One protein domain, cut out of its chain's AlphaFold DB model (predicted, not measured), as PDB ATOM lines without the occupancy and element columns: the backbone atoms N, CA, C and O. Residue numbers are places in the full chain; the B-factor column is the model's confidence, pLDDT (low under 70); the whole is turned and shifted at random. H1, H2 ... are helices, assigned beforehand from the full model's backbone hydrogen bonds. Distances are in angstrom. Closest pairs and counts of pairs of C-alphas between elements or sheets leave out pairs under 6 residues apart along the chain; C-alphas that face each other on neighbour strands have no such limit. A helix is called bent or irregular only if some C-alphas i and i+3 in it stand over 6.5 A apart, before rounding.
ATOM      1  N   GLN A  14     -24.246  26.223 -21.559       92.81
ATOM      2  CA  GLN A  14     -22.807  25.990 -21.735       92.81
ATOM      3  C   GLN A  14     -22.454  25.617 -23.182       92.81
ATOM      4  O   GLN A  14     -21.470  26.115 -23.732       92.81
ATOM      5  N   ARG A  15     -23.285  24.794 -23.839       90.69
ATOM      6  CA  ARG A  15     -23.117  24.440 -25.255       90.69
ATOM      7  C   ARG A  15     -23.225  25.669 -26.157       90.69
ATOM      8  O   ARG A  15     -22.425  25.811 -27.079       90.69
ATOM      9  N   LEU A  16     -24.172  26.567 -25.885       91.44
ATOM     10  CA  LEU A  16     -24.315  27.820 -26.624       91.44
ATOM     11  C   LEU A  16     -23.084  28.723 -26.462       91.44
ATOM     12  O   LEU A  16     -22.590  29.249 -27.457       91.44
ATOM     13  N   LEU A  17     -22.560  28.863 -25.241       93.38
ATOM     14  CA  LEU A  17     -21.345  29.646 -24.984       93.38
ATOM     15  C   LEU A  17     -20.141  29.086 -25.751       93.38
ATOM     16  O   LEU A  17     -19.392  29.848 -26.358       93.38
ATOM     17  N   LEU A  18     -19.984  27.759 -25.796       90.88
ATOM     18  CA  LEU A  18     -18.930  27.126 -26.589       90.88
ATOM     19  C   LEU A  18     -19.093  27.414 -28.090       90.88
ATOM     20  O   LEU A  18     -18.113  27.751 -28.751       90.88
ATOM     21  N   ILE A  19     -20.318  27.349 -28.629       92.38
ATOM     22  CA  ILE A  19     -20.588  27.723 -30.029       92.38
ATOM     23  C   ILE A  19     -20.173  29.172 -30.287       92.38
ATOM     24  O   ILE A  19     -19.502  29.428 -31.281       92.38
ATOM     25  N   GLN A  20     -20.520  30.103 -29.396       92.25
ATOM     26  CA  GLN A  20     -20.152  31.514 -29.540       92.25
ATOM     27  C   GLN A  20     -18.631  31.715 -29.576       92.25
ATOM     28  O   GLN A  20     -18.142  32.472 -30.411       92.25
ATOM     29  N   GLN A  21     -17.875  31.005 -28.732       92.44
ATOM     30  CA  GLN A  21     -16.408  31.068 -28.743       92.44
ATOM     31  C   GLN A  21     -15.812  30.491 -30.035       92.44
ATOM     32  O   GLN A  21     -14.910  31.086 -30.618       92.44
ATOM     33  N   LEU A  22     -16.341  29.367 -30.529       90.81
ATOM     34  CA  LEU A  22     -15.897  28.783 -31.797       90.81
ATOM     35  C   LEU A  22     -16.227  29.695 -32.991       90.81
ATOM     36  O   LEU A  22     -15.391  29.877 -33.874       90.81
ATOM     37  N   GLN A  23     -17.405  30.326 -32.998       91.62
ATOM     38  CA  GLN A  23     -17.778  31.292 -34.034       91.62
ATOM     39  C   GLN A  23     -16.916  32.556 -34.000       91.62
ATOM     40  O   GLN A  23     -16.600  33.094 -35.059       91.62
ATOM     41  N   ALA A  24     -16.495  33.015 -32.816       89.62
ATOM     42  CA  ALA A  24     -15.556  34.131 -32.697       89.62
ATOM     43  C   ALA A  24     -14.199  33.828 -33.363       89.62
ATOM     44  O   ALA A  24     -13.532  34.747 -33.829       89.62
ATOM     45  N   GLY A  25     -13.824  32.548 -33.473       85.25
ATOM     46  CA  GLY A  25     -12.667  32.077 -34.240       85.25
ATOM     47  C   GLY A  25     -12.905  31.921 -35.749       85.25
ATOM     48  O   GLY A  25     -12.029  31.414 -36.444       85.25
ATOM     49  N   GLY A  26     -14.074  32.311 -36.270       87.69
ATOM     50  CA  GLY A  26     -14.399  32.263 -37.699       87.69
ATOM     51  C   GLY A  26     -15.076  30.974 -38.179       87.69
ATOM     52  O   GLY A  26     -15.287  30.816 -39.381       87.69
ATOM     53  N   LEU A  27     -15.443  30.053 -37.277       90.25
ATOM     54  CA  LEU A  27     -16.175  28.839 -37.650       90.25
ATOM     55  C   LEU A  27     -17.654  29.147 -37.937       90.25
ATOM     56  O   LEU A  27     -18.322  29.905 -37.232       90.25
ATOM     57  N   THR A  28     -18.204  28.504 -38.962       90.31
ATOM     58  CA  THR A  28     -19.640  28.545 -39.272       90.31
ATOM     59  C   THR A  28     -20.444  27.722 -38.268       90.31
ATOM     60  O   THR A  28     -19.929  26.793 -37.653       90.31
ATOM     61  N   LEU A  29     -21.754  27.974 -38.162       89.50
ATOM     62  CA  LEU A  29     -22.638  27.177 -37.296       89.50
ATOM     63  C   LEU A  29     -22.570  25.670 -37.591       89.50
ATOM     64  O   LEU A  29     -22.617  24.865 -36.665       89.50
ATOM     65  N   LYS A  30     -22.411  25.290 -38.866       88.56
ATOM     66  CA  LYS A  30     -22.278  23.889 -39.288       88.56
ATOM     67  C   LYS A  30     -20.969  23.265 -38.795       88.56
ATOM     68  O   LYS A  30     -20.966  22.121 -38.352       88.56
ATOM     69  N   GLU A  31     -19.869  24.011 -38.850       88.62
ATOM     70  CA  GLU A  31     -18.566  23.564 -38.340       88.62
ATOM     71  C   GLU A  31     -18.571  23.498 -36.809       88.62
ATOM     72  O   GLU A  31     -18.138  22.497 -36.246       88.62
ATOM     73  N   CYS A  32     -19.158  24.494 -36.134       88.88
ATOM     74  CA  CYS A  32     -19.347  24.473 -34.684       88.88
ATOM     75  C   CYS A  32     -20.193  23.274 -34.244       88.88
ATOM     76  O   CYS A  32     -19.854  22.614 -33.266       88.88
ATOM     77  N   GLN A  33     -21.274  22.962 -34.967       85.62
ATOM     78  CA  GLN A  33     -22.086  21.779 -34.694       85.62
ATOM     79  C   GLN A  33     -21.255  20.495 -34.824       85.62
ATOM     80  O   GLN A  33     -21.274  19.670 -33.911       85.62
ATOM     81  N   ALA A  34     -20.470  20.360 -35.897       85.81
ATOM     82  CA  ALA A  34     -19.597  19.206 -36.096       85.81
ATOM     83  C   ALA A  34     -18.542  19.058 -34.979       85.81
ATOM     84  O   ALA A  34     -18.266  17.940 -34.550       85.81
ATOM     85  N   CYS A  35     -18.001  20.164 -34.453       84.62
ATOM     86  CA  CYS A  35     -17.070  20.155 -33.316       84.62
ATOM     87  C   CYS A  35     -17.697  19.669 -31.999       84.62
ATOM     88  O   CYS A  35     -16.974  19.217 -31.115       84.62
ATOM     89  N   LEU A  36     -19.018  19.787 -31.845       85.06
ATOM     90  CA  LEU A  36     -19.739  19.341 -30.646       85.06
ATOM     91  C   LEU A  36     -20.146  17.871 -30.723       85.06
ATOM     92  O   LEU A  36     -20.386  17.247 -29.693       85.06
ATOM     93  N   GLU A  37     -20.269  17.340 -31.936       85.06
ATOM     94  CA  GLU A  37     -20.738  15.977 -32.197       85.06
ATOM     95  C   GLU A  37     -19.578  14.999 -32.426       85.06
ATOM     96  O   GLU A  37     -19.730  13.800 -32.196       85.06
ATOM     97  N   ALA A  38     -18.412  15.493 -32.854       83.50
ATOM     98  CA  ALA A  38     -17.259  14.673 -33.197       83.50
ATOM     99  C   ALA A  38     -15.920  15.366 -32.897       83.50
ATOM    100  O   ALA A  38     -15.841  16.552 -32.577       83.50
ATOM    101  N   LYS A  39     -14.826  14.603 -33.028       81.69
ATOM    102  CA  LYS A  39     -13.462  15.129 -32.907       81.69
ATOM    103  C   LYS A  39     -13.209  16.203 -33.973       81.69
ATOM    104  O   LYS A  39     -13.580  16.026 -35.131       81.69
ATOM    105  N   LEU A  40     -12.522  17.277 -33.580       80.38
ATOM    106  CA  LEU A  40     -12.142  18.384 -34.462       80.38
ATOM    107  C   LEU A  40     -11.490  17.893 -35.760       80.38
ATOM    108  O   LEU A  40     -10.496  17.159 -35.741       80.38
ATOM    109  N   ASN A  41     -12.028  18.357 -36.887       85.75
ATOM    110  CA  ASN A  41     -11.420  18.151 -38.191       85.75
ATOM    111  C   ASN A  41     -10.284  19.163 -38.378       85.75
ATOM    112  O   ASN A  41     -10.520  20.351 -38.589       85.75
ATOM    113  N   ARG A  42      -9.042  18.674 -38.312       89.19
ATOM    114  CA  ARG A  42      -7.840  19.506 -38.445       89.19
ATOM    115  C   ARG A  42      -7.787  20.263 -39.775       89.19
ATOM    116  O   ARG A  42      -7.305  21.387 -39.778       89.19
ATOM    117  N   GLN A  43      -8.286  19.679 -40.866       89.88
ATOM    118  CA  GLN A  43      -8.254  20.327 -42.178       89.88
ATOM    119  C   GLN A  43      -9.146  21.570 -42.204       89.88
ATOM    120  O   GLN A  43      -8.690  22.628 -42.611       89.88
ATOM    121  N   VAL A  44     -10.361  21.479 -41.652       88.38
ATOM    122  CA  VAL A  44     -11.285  22.625 -41.551       88.38
ATOM    123  C   VAL A  44     -10.652  23.785 -40.779       88.38
ATOM    124  O   VAL A  44     -10.794  24.938 -41.171       88.38
ATOM    125  N   LEU A  45      -9.920  23.496 -39.697       89.75
ATOM    126  CA  LEU A  45      -9.221  24.535 -38.931       89.75
ATOM    127  C   LEU A  45      -8.069  25.166 -39.718       89.75
ATOM    128  O   LEU A  45      -7.891  26.377 -39.646       89.75
ATOM    129  N   LEU A  46      -7.293  24.362 -40.453       92.88
ATOM    130  CA  LEU A  46      -6.209  24.863 -41.305       92.88
ATOM    131  C   LEU A  46      -6.753  25.765 -42.420       92.88
ATOM    132  O   LEU A  46      -6.203  26.839 -42.647       92.88
ATOM    133  N   ASP A  47      -7.855  25.368 -43.055       91.19
ATOM    134  CA  ASP A  47      -8.498  26.153 -44.113       91.19
ATOM    135  C   ASP A  47      -9.029  27.489 -43.562       91.19
ATOM    136  O   ASP A  47      -8.808  28.545 -44.157       91.19
ATOM    137  N   ARG A  48      -9.672  27.469 -42.383       89.50
ATOM    138  CA  ARG A  48     -10.152  28.685 -41.700       89.50
ATOM    139  C   ARG A  48      -9.018  29.611 -41.286       89.50
ATOM    140  O   ARG A  48      -9.138  30.819 -41.470       89.50
ATOM    141  N   LEU A  49      -7.928  29.057 -40.759       92.88
ATOM    142  CA  LEU A  49      -6.748  29.835 -40.395       92.88
ATOM    143  C   LEU A  49      -6.140  30.510 -41.632       92.88
ATOM    144  O   LEU A  49      -5.928  31.716 -41.614       92.88
ATOM    145  N   SER A  50      -5.981  29.771 -42.734       94.75
ATOM    146  CA  SER A  50      -5.477  30.330 -43.993       94.75
ATOM    147  C   SER A  50      -6.373  31.442 -44.548       94.75
ATOM    148  O   SER A  50      -5.854  32.410 -45.100       94.75
ATOM    149  N   GLN A  51      -7.698  31.317 -44.434       92.81
ATOM    150  CA  GLN A  51      -8.622  32.378 -44.841       92.81
ATOM    151  C   GLN A  51      -8.454  33.623 -43.957       92.81
ATOM    152  O   GLN A  51      -8.390  34.740 -44.469       92.81
ATOM    153  N   LEU A  52      -8.363  33.439 -42.638       93.44
ATOM    154  CA  LEU A  52      -8.188  34.543 -41.699       93.44
ATOM    155  C   LEU A  52      -6.867  35.284 -41.941       93.44
ATOM    156  O   LEU A  52      -6.857  36.512 -41.937       93.44
ATOM    157  N   ASP A  53      -5.782  34.559 -42.216       96.12
ATOM    158  CA  ASP A  53      -4.488  35.155 -42.553       96.12
ATOM    159  C   ASP A  53      -4.584  36.036 -43.813       96.12
ATOM    160  O   ASP A  53      -4.099  37.170 -43.814       96.12
ATOM    161  N   GLN A  54      -5.294  35.578 -44.854       96.12
ATOM    162  CA  GLN A  54      -5.551  36.376 -46.064       96.12
ATOM    163  C   GLN A  54      -6.389  37.631 -45.769       96.12
ATOM    164  O   GLN A  54      -6.105  38.715 -46.285       96.12
ATOM    165  N   GLU A  55      -7.418  37.516 -44.925       95.62
ATOM    166  CA  GLU A  55      -8.246  38.657 -44.523       95.62
ATOM    167  C   GLU A  55      -7.455  39.678 -43.695       95.62
ATOM    168  O   GLU A  55      -7.601  40.888 -43.904       95.62
ATOM    169  N   ILE A  56      -6.600  39.214 -42.780       96.38
ATOM    170  CA  ILE A  56      -5.700  40.061 -41.989       96.38
ATOM    171  C   ILE A  56      -4.719  40.782 -42.909       96.38
ATOM    172  O   ILE A  56      -4.545  41.997 -42.772       96.38
ATOM    173  N   GLU A  57      -4.109  40.080 -43.864       95.69
ATOM    174  CA  GLU A  57      -3.201  40.684 -44.838       95.69
ATOM    175  C   GLU A  57      -3.916  41.777 -45.646       95.69
ATOM    176  O   GLU A  57      -3.428  42.906 -45.747       95.69
ATOM    177  N   HIS A  58      -5.118  41.486 -46.155       94.75
ATOM    178  CA  HIS A  58      -5.920  42.445 -46.910       94.75
ATOM    179  C   HIS A  58      -6.283  43.685 -46.079       94.75
ATOM    180  O   HIS A  58      -6.065  44.817 -46.519       94.75
ATOM    181  N   LYS A  59      -6.786  43.498 -44.851       96.69
ATOM    182  CA  LYS A  59      -7.126  44.609 -43.944       96.69
ATOM    183  C   LYS A  59      -5.894  45.415 -43.547       96.69
ATOM    184  O   LYS A  59      -5.981  46.634 -43.419       96.69
ATOM    185  N   THR A  60      -4.747  44.759 -43.391       94.94
ATOM    186  CA  THR A  60      -3.476  45.426 -43.100       94.94
ATOM    187  C   THR A  60      -3.047  46.307 -44.268       94.94
ATOM    188  O   THR A  60      -2.745  47.475 -44.043       94.94
TER     189      THR A  60
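This is residues 14 to 60 of the 271 residues of the protein "HTH merR-type domain-containing protein" of Photobacterium damsela subsp. piscicida (UniProt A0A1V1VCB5). A long helix, H3, stands to one side of a pair of shorter helices, H1 and H2, which fold back on each other at a steep angle; H3 touches neither of them, and its last part, residues 53 to 60, sticks out from the body as a free arm. The printed part has 47 residues with three named helices in the order H1, H2, H3 and no named strand, and its class is all helix. It is only just loose, close to compact, with a radius of gyration of the C-alphas of 11.7 A. The C-alphas span 35 by 21 by 12 A, an outline only just elongated.

H3, residues 42 to 60, is the longest helix and touches no helix. H2, residues 29 to 37, is apart from H3, but only just, with their closest C-alphas 8.0 A apart. H1, residues 14 to 24, is apart from H3. H1 and H2 touch, and their closest C-alphas, those of Ile 19 and Cys 32, are 5.8 A apart. Their lines stand at a steep tilt of 47 degrees, opposite ways, with 10.0 A from centre to centre. In H1, H2 and H3, every O i to N i+4 pair is within hydrogen-bond range.

H3 has 19 residues and runs 26.7 A from C-alpha 42 at (-7.840, 19.506, -38.445) to C-alpha 60 at (-3.476, 45.426, -43.100). H2 has 9 residues and measures 12.5 A from first to last C-alpha. H1 has 11 residues, begins with C-alpha 14 at (-22.807, 25.990, -21.735) and measures 15.5 A from first to last C-alpha. No helix is bent.

The two C-alphas farthest apart are those of Glu 37 and Thr 60, at 35.8 A. Without residues 53 to 60, which stand free, the body has 39 residues and spans 28 by 19 by 12 A. The links from H1 to H2 and from H2 to H3 are tight, with 4 residues each. The printed part has no cut. Its mean pLDDT is 90.3, and no printed residue is under 70.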